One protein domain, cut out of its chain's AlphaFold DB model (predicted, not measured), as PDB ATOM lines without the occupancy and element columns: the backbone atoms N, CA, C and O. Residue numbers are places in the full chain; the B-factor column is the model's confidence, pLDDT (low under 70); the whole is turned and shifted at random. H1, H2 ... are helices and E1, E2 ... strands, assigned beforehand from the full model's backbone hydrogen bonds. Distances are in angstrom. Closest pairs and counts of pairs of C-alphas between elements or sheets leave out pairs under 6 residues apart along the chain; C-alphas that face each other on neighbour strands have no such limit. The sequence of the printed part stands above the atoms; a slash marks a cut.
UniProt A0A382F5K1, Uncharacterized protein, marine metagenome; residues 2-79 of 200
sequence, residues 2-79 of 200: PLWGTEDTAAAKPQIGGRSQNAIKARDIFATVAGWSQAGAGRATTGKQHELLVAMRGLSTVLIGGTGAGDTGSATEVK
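This is residues 2 to 79 of the 200 residues of an uncharacterized protein of marine metagenome (UniProt A0A382F5K1). With little regular structure, a small three-strand sheet lies between loop 40 to 49 at one end and stretch 56 to 79 at the other. The 78 printed residues include H1, then E1, E2 and E3, an antiparallel meander, each strand beside the last; the class is mixed, with 19 residues in named elements. It is only just compact, close to loose, with radius of gyration of the C-alphas 13.4 A and spans 40 by 33 by 18 A.

H1, residues 22 to 25, begins at C-alpha (25.121, -20.500, 115.136). E1 is residues 29 to 32, E2 residues 35 to 39, and E3, residues 50 to 55, spans 12.0 A to C-alpha (16.017, -6.658, 124.737).

Hairpin E1 and E2 stands at 128 degrees, N 30 and O 37 within hydrogen-bond range at 2.8 A. Hairpin E2 and E3 stands at 154 degrees, N 38 and O 51 at 2.9 A. H1, not on the sheet, is apart from E2 and E3.

pLDDT is under 70 at residues 41 to 49 and 64 to 77.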
ATOM      1  N   PRO A   2      20.062 -22.190 128.773       72.06
ATOM      2  CA  PRO A   2      19.549 -20.919 128.264       72.06
ATOM      3  C   PRO A   2      19.968 -20.705 126.800       72.06
ATOM      4  O   PRO A   2      21.064 -21.110 126.418       72.06
ATOM      5  N   LEU A   3      19.103 -20.094 125.984       82.88
ATOM      6  CA  LEU A   3      19.366 -19.834 124.557       82.88
ATOM      7  C   LEU A   3      20.287 -18.611 124.333       82.88
ATOM      8  O   LEU A   3      20.814 -18.422 123.235       82.88
ATOM      9  N   TRP A   4      20.480 -17.796 125.374       88.06
ATOM     10  CA  TRP A   4      21.355 -16.623 125.438       88.06
ATOM     11  C   TRP A   4      21.758 -16.349 126.900       88.06
ATOM     12  O   TRP A   4      21.093 -16.822 127.826       88.06
ATOM     13  N   GLY A   5      22.831 -15.582 127.106       86.75
ATOM     14  CA  GLY A   5      23.272 -15.099 128.419       86.75
ATOM     15  C   GLY A   5      22.950 -13.619 128.658       86.75
ATOM     16  O   GLY A   5      22.488 -12.915 127.756       86.75
ATOM     17  N   THR A   6      23.192 -13.164 129.889       84.81
ATOM     18  CA  THR A   6      22.973 -11.780 130.362       84.81
ATOM     19  C   THR A   6      24.260 -10.965 130.481       84.81
ATOM     20  O   THR A   6      24.227  -9.832 130.944       84.81
ATOM     21  N   GLU A   7      25.389 -11.546 130.088       84.56
ATOM     22  CA  GLU A   7      26.705 -10.911 130.100       84.56
ATOM     23  C   GLU A   7      27.160 -10.704 128.656       84.56
ATOM     24  O   GLU A   7      26.874 -11.541 127.798       84.56
ATOM     25  N   ASP A   8      27.893  -9.629 128.371       85.50
ATOM     26  CA  ASP A   8      28.473  -9.397 127.047       85.50
ATOM     27  C   ASP A   8      29.735 -10.258 126.846       85.50
ATOM     28  O   ASP A   8      30.882  -9.834 126.924       85.50
ATOM     29  N   THR A   9      29.519 -11.547 126.607       86.06
ATOM     30  CA  THR A   9      30.591 -12.475 126.252       86.06
ATOM     31  C   THR A   9      30.257 -13.199 124.959       86.06
ATOM     32  O   THR A   9      29.095 -13.416 124.613       86.06
ATOM     33  N   ALA A  10      31.289 -13.651 124.241       84.50
ATOM     34  CA  ALA A  10      31.094 -14.455 123.035       84.50
ATOM     35  C   ALA A  10      30.248 -15.719 123.302       84.50
ATOM     36  O   ALA A  10      29.469 -16.125 122.440       84.50
ATOM     37  N   ALA A  11      30.374 -16.313 124.495       85.69
ATOM     38  CA  ALA A  11      29.623 -17.498 124.910       85.69
ATOM     39  C   ALA A  11      28.145 -17.206 125.221       85.69
ATOM     40  O   ALA A  11      27.309 -18.102 125.111       85.69
ATOM     41  N   ALA A  12      27.816 -15.965 125.584       89.06
ATOM     42  CA  ALA A  12      26.464 -15.534 125.916       89.06
ATOM     43  C   ALA A  12      25.627 -15.116 124.692       89.06
ATOM     44  O   ALA A  12      24.424 -14.875 124.836       89.06
ATOM     45  N   LYS A  13      26.225 -15.056 123.492       90.88
ATOM     46  CA  LYS A  13      25.526 -14.659 122.261       90.88
ATOM     47  C   LYS A  13      24.319 -15.577 121.965       90.88
ATOM     48  O   LYS A  13      24.453 -16.801 122.041       90.88
ATOM     49  N   PRO A  14      23.160 -15.015 121.565       92.25
ATOM     50  CA  PRO A  14      21.978 -15.779 121.185       92.25
ATOM     51  C   PRO A  14      22.227 -16.834 120.104       92.25
ATOM     52  O   PRO A  14      22.820 -16.569 119.057       92.25
ATOM     53  N   GLN A  15      21.690 -18.031 120.326       90.19
ATOM     54  CA  GLN A  15      21.794 -19.171 119.414       90.19
ATOM     55  C   GLN A  15      20.581 -19.276 118.471       90.19
ATOM     56  O   GLN A  15      19.772 -20.195 118.583       90.19
ATOM     57  N   ILE A  16      20.436 -18.332 117.537       85.50
ATOM     58  CA  ILE A  16      19.212 -18.176 116.719       85.50
ATOM     59  C   ILE A  16      19.233 -18.858 115.335       85.50
ATOM     60  O   ILE A  16      18.196 -18.941 114.688       85.50
ATOM     61  N   GLY A  17      20.379 -19.355 114.855       77.12
ATOM     62  CA  GLY A  17      20.534 -19.885 113.485       77.12
ATOM     63  C   GLY A  17      20.375 -21.404 113.344       77.12
ATOM     64  O   GLY A  17      20.584 -21.958 112.264       77.12
ATOM     65  N   GLY A  18      20.076 -22.113 114.433       82.06
ATOM     66  CA  GLY A  18      20.236 -23.565 114.491       82.06
ATOM     67  C   GLY A  18      21.712 -23.984 114.575       82.06
ATOM     68  O   GLY A  18      22.631 -23.212 114.294       82.06
ATOM     69  N   ARG A  19      21.967 -25.231 114.998       79.44
ATOM     70  CA  ARG A  19      23.313 -25.684 115.411       79.44
ATOM     71  C   ARG A  19      24.399 -25.455 114.349       79.44
ATOM     72  O   ARG A  19      25.507 -25.078 114.713       79.44
ATOM     73  N   SER A  20      24.088 -25.651 113.067       81.75
ATOM     74  CA  SER A  20      25.043 -25.502 111.958       81.75
ATOM     75  C   SER A  20      25.349 -24.048 111.583       81.75
ATOM     76  O   SER A  20      26.425 -23.784 111.056       81.75
ATOM     77  N   GLN A  21      24.452 -23.098 111.866       85.56
ATOM     78  CA  GLN A  21      24.645 -21.687 111.501       85.56
ATOM     79  C   GLN A  21      25.001 -20.803 112.694       85.56
ATOM     80  O   GLN A  21      25.439 -19.673 112.491       85.56
ATOM     81  N   ASN A  22      24.856 -21.288 113.930       84.12
ATOM     82  CA  ASN A  22      25.121 -20.500 115.136       84.12
ATOM     83  C   ASN A  22      26.529 -19.891 115.149       84.12
ATOM     84  O   ASN A  22      26.669 -18.722 115.478       84.12
ATOM     85  N   ALA A  23      27.558 -20.628 114.723       82.88
ATOM     86  CA  ALA A  23      28.927 -20.104 114.662       82.88
ATOM     87  C   ALA A  23      29.112 -18.991 113.614       82.88
ATOM     88  O   ALA A  23      29.998 -18.151 113.750       82.88
ATOM     89  N   ILE A  24      28.290 -18.990 112.563       84.00
ATOM     90  CA  ILE A  24      28.291 -17.958 111.523       84.00
ATOM     91  C   ILE A  24      27.507 -16.747 112.032       84.00
ATOM     92  O   ILE A  24      28.045 -15.647 112.080       84.00
ATOM     93  N   LYS A  25      26.275 -16.960 112.508       87.00
ATOM     94  CA  LYS A  25      25.394 -15.906 113.029       87.00
ATOM     95  C   LYS A  25      25.968 -15.200 114.253       87.00
ATOM     96  O   LYS A  25      25.851 -13.987 114.362       87.00
ATOM     97  N   ALA A  26      26.675 -15.914 115.125       85.94
ATOM     98  CA  ALA A  26      27.344 -15.320 116.280       85.94
ATOM     99  C   ALA A  26      28.404 -14.265 115.901       85.94
ATOM    100  O   ALA A  26      28.775 -13.450 116.743       85.94
ATOM    101  N   ARG A  27      28.896 -14.242 114.654       88.81
ATOM    102  CA  ARG A  27      29.824 -13.204 114.164       88.81
ATOM    103  C   ARG A  27      29.115 -11.889 113.849       88.81
ATOM    104  O   ARG A  27      29.748 -10.840 113.905       88.81
ATOM    105  N   ASP A  28      27.833 -11.954 113.498       88.56
ATOM    106  CA  ASP A  28      27.004 -10.795 113.146       88.56
ATOM    107  C   ASP A  28      26.243 -10.233 114.356       88.56
ATOM    108  O   ASP A  28      25.781  -9.095 114.317       88.56
ATOM    109  N   ILE A  29      26.109 -11.031 115.421       91.94
ATOM    110  CA  ILE A  29      25.446 -10.644 116.667       91.94
ATOM    111  C   ILE A  29      26.447  -9.974 117.603       91.94
ATOM    112  O   ILE A  29      27.555 -10.480 117.801       91.94
ATOM    113  N   PHE A  30      26.043  -8.876 118.225       92.44
ATOM    114  CA  PHE A  30      26.854  -8.115 119.161       92.44
ATOM    115  C   PHE A  30      25.994  -7.472 120.255       92.44
ATOM    116  O   PHE A  30      24.790  -7.271 120.080       92.44
ATOM    117  N   ALA A  31      26.593  -7.182 121.406       91.75
ATOM    118  CA  ALA A  31      25.919  -6.497 122.495       91.75
ATOM    119  C   ALA A  31      25.786  -4.992 122.218       91.75
ATOM    120  O   ALA A  31      26.621  -4.367 121.566       91.75
ATOM    121  N   THR A  32      24.710  -4.410 122.736       90.00
ATOM    122  CA  THR A  32      24.481  -2.963 122.801       90.00
ATOM    123  C   THR A  32      23.863  -2.620 124.152       90.00
ATOM    124  O   THR A  32      23.397  -3.505 124.871       90.00
ATOM    125  N   VAL A  33      23.728  -1.333 124.464       86.06
ATOM    126  CA  VAL A  33      22.983  -0.872 125.648       86.06
ATOM    127  C   VAL A  33      21.498  -1.275 125.649       86.06
ATOM    128  O   VAL A  33      20.868  -1.265 126.705       86.06
ATOM    129  N   ALA A  34      20.925  -1.625 124.494       88.00
ATOM    130  CA  ALA A  34      19.541  -2.090 124.371       88.00
ATOM    131  C   ALA A  34      19.413  -3.624 124.418       88.00
ATOM    132  O   ALA A  34      18.299  -4.136 124.544       88.00
ATOM    133  N   GLY A  35      20.534  -4.347 124.336       90.62
ATOM    134  CA  GLY A  35      20.604  -5.805 124.348       90.62
ATOM    135  C   GLY A  35      21.303  -6.388 123.118       90.62
ATOM    136  O   GLY A  35      22.021  -5.686 122.395       90.62
ATOM    137  N   TRP A  36      21.114  -7.688 122.889       92.75
ATOM    138  CA  TRP A  36      21.731  -8.403 121.771       92.75
ATOM    139  C   TRP A  36      21.148  -7.924 120.452       92.75
ATOM    140  O   TRP A  36      19.940  -8.015 120.238       92.75
ATOM    141  N   SER A  37      22.011  -7.447 119.567       92.19
ATOM    142  CA  SER A  37      21.624  -6.864 118.290       92.19
ATOM    143  C   SER A  37      22.425  -7.455 117.136       92.19
ATOM    144  O   SER A  37      23.461  -8.081 117.342       92.19
ATOM    145  N   GLN A  38      21.955  -7.244 115.914       90.44
ATOM    146  CA  GLN A  38      22.716  -7.496 114.691       90.44
ATOM    147  C   GLN A  38      22.672  -6.272 113.772       90.44
ATOM    148  O   GLN A  38      21.862  -5.360 113.958       90.44
ATOM    149  N   ALA A  39      23.542  -6.237 112.762       81.38
ATOM    150  CA  ALA A  39      23.496  -5.180 111.757       81.38
ATOM    151  C   ALA A  39      22.145  -5.216 111.016       81.38
ATOM    152  O   ALA A  39      21.775  -6.249 110.460       81.38
ATOM    153  N   GLY A  40      21.413  -4.098 110.997       72.44
ATOM    154  CA  GLY A  40      20.120  -4.026 110.313       72.44
ATOM    155  C   GLY A  40      20.245  -4.073 108.787       72.44
ATOM    156  O   GLY A  40      21.248  -3.644 108.209       72.44
ATOM    157  N   ALA A  41      19.188  -4.536 108.115       64.62
ATOM    158  CA  ALA A  41      19.124  -4.709 106.658       64.62
ATOM    159  C   ALA A  41      18.914  -3.399 105.847       64.62
ATOM    160  O   ALA A  41      18.476  -3.435 104.699       64.62
ATOM    161  N   GLY A  42      19.209  -2.225 106.417       54.12
ATOM    162  CA  GLY A  42      18.956  -0.918 105.794       54.12
ATOM    163  C   GLY A  42      20.034  -0.447 104.803       54.12
ATOM    164  O   GLY A  42      21.231  -0.691 104.983       54.12
ATOM    165  N   ARG A  43      19.612   0.298 103.768       42.78
ATOM    166  CA  ARG A  43      20.504   1.041 102.855       42.78
ATOM    167  C   ARG A  43      21.377   2.009 103.664       42.78
ATOM    168  O   ARG A  43      20.874   2.708 104.535       42.78
ATOM    169  N   ALA A  44      22.666   2.096 103.327       47.72
ATOM    170  CA  ALA A  44      23.698   2.857 104.047       47.72
ATOM    171  C   ALA A  44      23.467   4.386 104.178       47.72
ATOM    172  O   ALA A  44      24.313   5.079 104.730       47.72
ATOM    173  N   THR A  45      22.355   4.925 103.670       44.34
ATOM    174  CA  THR A  45      22.044   6.365 103.664       44.34
ATOM    175  C   THR A  45      21.407   6.874 104.957       44.34
ATOM    176  O   THR A  45      21.339   8.078 105.162       44.34
ATOM    177  N   THR A  46      20.971   5.979 105.840       43.88
ATOM    178  CA  THR A  46      20.516   6.310 107.194       43.88
ATOM    179  C   THR A  46      21.304   5.387 108.100       43.88
ATOM    180  O   THR A  46      21.216   4.177 107.896       43.88
ATOM    181  N   GLY A  47      22.136   5.925 109.001       54.28
ATOM    182  CA  GLY A  47      23.043   5.135 109.846       54.28
ATOM    183  C   GLY A  47      22.373   3.833 110.277       54.28
ATOM    184  O   GLY A  47      21.279   3.884 110.837       54.28
ATOM    185  N   LYS A  48      22.949   2.693 109.862       57.50
ATOM    186  CA  LYS A  48      22.287   1.381 109.909       57.50
ATOM    187  C   LYS A  48      21.805   1.124 111.334       57.50
ATOM    188  O   LYS A  48      22.608   0.771 112.191       57.50
ATOM    189  N   GLN A  49      20.513   1.324 111.585       69.62
ATOM    190  CA  GLN A  49      19.923   1.004 112.878       69.62
ATOM    191  C   GLN A  49      20.114  -0.494 113.101       69.62
ATOM    192  O   GLN A  49      19.917  -1.295 112.182       69.62
ATOM    193  N   HIS A  50      20.581  -0.860 114.288       79.62
ATOM    194  CA  HIS A  50      20.755  -2.259 114.637       79.62
ATOM    195  C   HIS A  50      19.381  -2.909 114.811       79.62
ATOM    196  O   HIS A  50      18.439  -2.277 115.287       79.62
ATOM    197  N   GLU A  51      19.263  -4.175 114.430       89.25
ATOM    198  CA  GLU A  51      18.083  -4.967 114.750       89.25
ATOM    199  C   GLU A  51      18.266  -5.565 116.145       89.25
ATOM    200  O   GLU A  51      19.232  -6.294 116.375       89.25
ATOM    201  N   LEU A  52      17.355  -5.246 117.069       89.56
ATOM    202  CA  LEU A  52      17.369  -5.781 118.427       89.56
ATOM    203  C   LEU A  52      16.750  -7.182 118.441       89.56
ATOM    204  O   LEU A  52      15.559  -7.346 118.187       89.56
ATOM    205  N   LEU A  53      17.561  -8.184 118.772       91.12
ATOM    206  CA  LEU A  53      17.162  -9.590 118.829       91.12
ATOM    207  C   LEU A  53      16.644  -9.971 120.218       91.12
ATOM    208  O   LEU A  53      15.664 -10.700 120.345       91.12
ATOM    209  N   VAL A  54      17.316  -9.483 121.265       92.31
ATOM    210  CA  VAL A  54      16.939  -9.722 122.662       92.31
ATOM    211  C   VAL A  54      17.108  -8.430 123.443       92.31
ATOM    212  O   VAL A  54      18.227  -7.945 123.594       92.31
ATOM    213  N   ALA A  55      16.005  -7.889 123.959       92.31
ATOM    214  CA  ALA A  55      16.017  -6.658 124.737       92.31
ATOM    215  C   ALA A  55      16.567  -6.895 126.150       92.31
ATOM    216  O   ALA A  55      16.003  -7.666 126.925       92.31
ATOM    217  N   MET A  56      17.655  -6.207 126.489       87.38
ATOM    218  CA  MET A  56      18.265  -6.207 127.817       87.38
ATOM    219  C   MET A  56      18.891  -4.850 128.089       87.38
ATOM    220  O   MET A  56      19.709  -4.360 127.313       87.38
ATOM    221  N   ARG A  57      18.524  -4.238 129.211       87.38
ATOM    222  CA  ARG A  57      19.041  -2.918 129.572       87.38
ATOM    223  C   ARG A  57      20.519  -3.020 129.943       87.38
ATOM    224  O   ARG A  57      20.871  -3.784 130.834       87.38
ATOM    225  N   GLY A  58      21.342  -2.212 129.286       83.19
ATOM    226  CA  GLY A  58      22.747  -2.005 129.622       83.19
ATOM    227  C   GLY A  58      23.684  -3.152 129.260       83.19
ATOM    228  O   GLY A  58      24.792  -3.148 129.768       83.19
ATOM    229  N   LEU A  59      23.296  -4.112 128.410       86.25
ATOM    230  CA  LEU A  59      24.074  -5.342 128.181       86.25
ATOM    231  C   LEU A  59      25.558  -5.098 127.846       86.25
ATOM    232  O   LEU A  59      26.409  -5.733 128.455       86.25
ATOM    233  N   SER A  60      25.876  -4.170 126.938       86.19
ATOM    234  CA  SER A  60      27.274  -3.854 126.570       86.19
ATOM    235  C   SER A  60      28.049  -3.072 127.640       86.19
ATOM    236  O   SER A  60      29.240  -2.846 127.521       86.19
ATOM    237  N   THR A  61      27.363  -2.628 128.688       78.75
ATOM    238  CA  THR A  61      27.942  -1.937 129.850       78.75
ATOM    239  C   THR A  61      27.830  -2.777 131.127       78.75
ATOM    240  O   THR A  61      28.191  -2.315 132.206       78.75
ATOM    241  N   VAL A  62      27.281  -3.996 131.036       75.00
ATOM    242  CA  VAL A  62      27.135  -4.905 132.177       75.00
ATOM    243  C   VAL A  62      28.498  -5.497 132.506       75.00
ATOM    244  O   VAL A  62      29.214  -5.984 131.638       75.00
ATOM    245  N   LEU A  63      28.834  -5.482 133.788       70.06
ATOM    246  CA  LEU A  63      30.029  -6.104 134.339       70.06
ATOM    247  C   LEU A  63      29.864  -7.636 134.371       70.06
ATOM    248  O   LEU A  63      28.819  -8.139 134.789       70.06
ATOM    249  N   ILE A  64      30.899  -8.386 133.975       66.62
ATOM    250  CA  ILE A  64      30.894  -9.860 134.077       66.62
ATOM    251  C   ILE A  64      30.822 -10.246 135.561       66.62
ATOM    252  O   ILE A  64      31.666  -9.816 136.349       66.62
ATOM    253  N   GLY A  65      29.825 -11.050 135.947       60.41
ATOM    254  CA  GLY A  65      29.601 -11.473 137.333       60.41
ATOM    255  C   GLY A  65      28.793 -10.507 138.214       60.41
ATOM    256  O   GLY A  65      28.644 -10.776 139.406       60.41
ATOM    257  N   GLY A  66      28.253  -9.411 137.669       55.47
ATOM    258  CA  GLY A  66      27.342  -8.522 138.398       55.47
ATOM    259  C   GLY A  66      25.959  -9.153 138.598       55.47
ATOM    260  O   GLY A  66      25.370  -9.704 137.671       55.47
ATOM    261  N   THR A  67      25.398  -9.067 139.805       50.88
ATOM    262  CA  THR A  67      24.109  -9.695 140.161       50.88
ATOM    263  C   THR A  67      22.869  -8.913 139.693       50.88
ATOM    264  O   THR A  67      21.746  -9.301 140.018       50.88
ATOM    265  N   GLY A  68      23.016  -7.847 138.895       55.91
ATOM    266  CA  GLY A  68      21.874  -7.096 138.371       55.91
ATOM    267  C   GLY A  68      22.227  -5.950 137.420       55.91
ATOM    268  O   GLY A  68      23.325  -5.400 137.442       55.91
ATOM    269  N   ALA A  69      21.250  -5.569 136.592       52.12
ATOM    270  CA  ALA A  69      21.314  -4.420 135.691       52.12
ATOM    271  C   ALA A  69      21.293  -3.105 136.497       52.12
ATOM    272  O   ALA A  69      20.231  -2.520 136.711       52.12
ATOM    273  N   GLY A  70      22.453  -2.665 136.989       57.12
ATOM    274  CA  GLY A  70      22.587  -1.401 137.723       57.12
ATOM    275  C   GLY A  70      23.808  -1.267 138.635       57.12
ATOM    276  O   GLY A  70      24.000  -0.191 139.190       57.12
ATOM    277  N   ASP A  71      24.623  -2.310 138.800       54.50
ATOM    278  CA  ASP A  71      25.814  -2.243 139.649       54.50
ATOM    279  C   ASP A  71      27.041  -1.765 138.849       54.50
ATOM    280  O   ASP A  71      27.725  -2.542 138.185       54.50
ATOM    281  N   THR A  72      27.280  -0.452 138.853       54.50
ATOM    282  CA  THR A  72      28.463   0.210 138.269       54.50
ATOM    283  C   THR A  72      29.567   0.364 139.316       54.50
ATOM    284  O   THR A  72      29.932   1.482 139.686       54.50
ATOM    285  N   GLY A  73      30.080  -0.746 139.846       51.34
ATOM    286  CA  GLY A  73      31.085  -0.682 140.902       51.34
ATOM    287  C   GLY A  73      31.933  -1.940 141.030       51.34
ATOM    288  O   GLY A  73      31.580  -2.859 141.751       51.34
ATOM    289  N   SER A  74      33.122  -1.930 140.420       56.22
ATOM    290  CA  SER A  74      34.236  -2.841 140.742       56.22
ATOM    291  C   SER A  74      34.182  -4.292 140.217       56.22
ATOM    292  O   SER A  74      34.839  -5.167 140.784       56.22
ATOM    293  N   ALA A  75      33.514  -4.558 139.095       57.31
ATOM    294  CA  ALA A  75      33.885  -5.675 138.216       57.31
ATOM    295  C   ALA A  75      34.468  -5.136 136.901       57.31
ATOM    296  O   ALA A  75      34.314  -3.959 136.574       57.31
ATOM    297  N   THR A  76      35.223  -5.974 136.191       64.25
ATOM    298  CA  THR A  76      35.834  -5.616 134.908       64.25
ATOM    299  C   THR A  76      34.721  -5.220 133.944       64.25
ATOM    300  O   THR A  76      33.936  -6.078 133.538       64.25
ATOM    301  N   GLU A  77      34.631  -3.929 133.609       67.69
ATOM    302  CA  GLU A  77      33.789  -3.461 132.504       67.69
ATOM    303  C   GLU A  77      34.051  -4.349 131.290       67.69
ATOM    304  O   GLU A  77      35.213  -4.596 130.937       67.69
ATOM    305  N   VAL A  78      32.985  -4.855 130.672       71.56
ATOM    306  CA  VAL A  78      33.131  -5.601 129.430       71.56
ATOM    307  C   VAL A  78      33.545  -4.617 128.352       71.56
ATOM    308  O   VAL A  78      32.735  -3.849 127.858       71.56
ATOM    309  N   LYS A  79      34.822  -4.660 127.987       85.12
ATOM    310  CA  LYS A  79      35.345  -3.896 126.858       85.12
ATOM    311  C   LYS A  79      35.093  -4.663 125.570       85.12
ATOM    312  O   LYS A  79      35.233  -5.893 125.546       85.12
TER     313      LYS A  79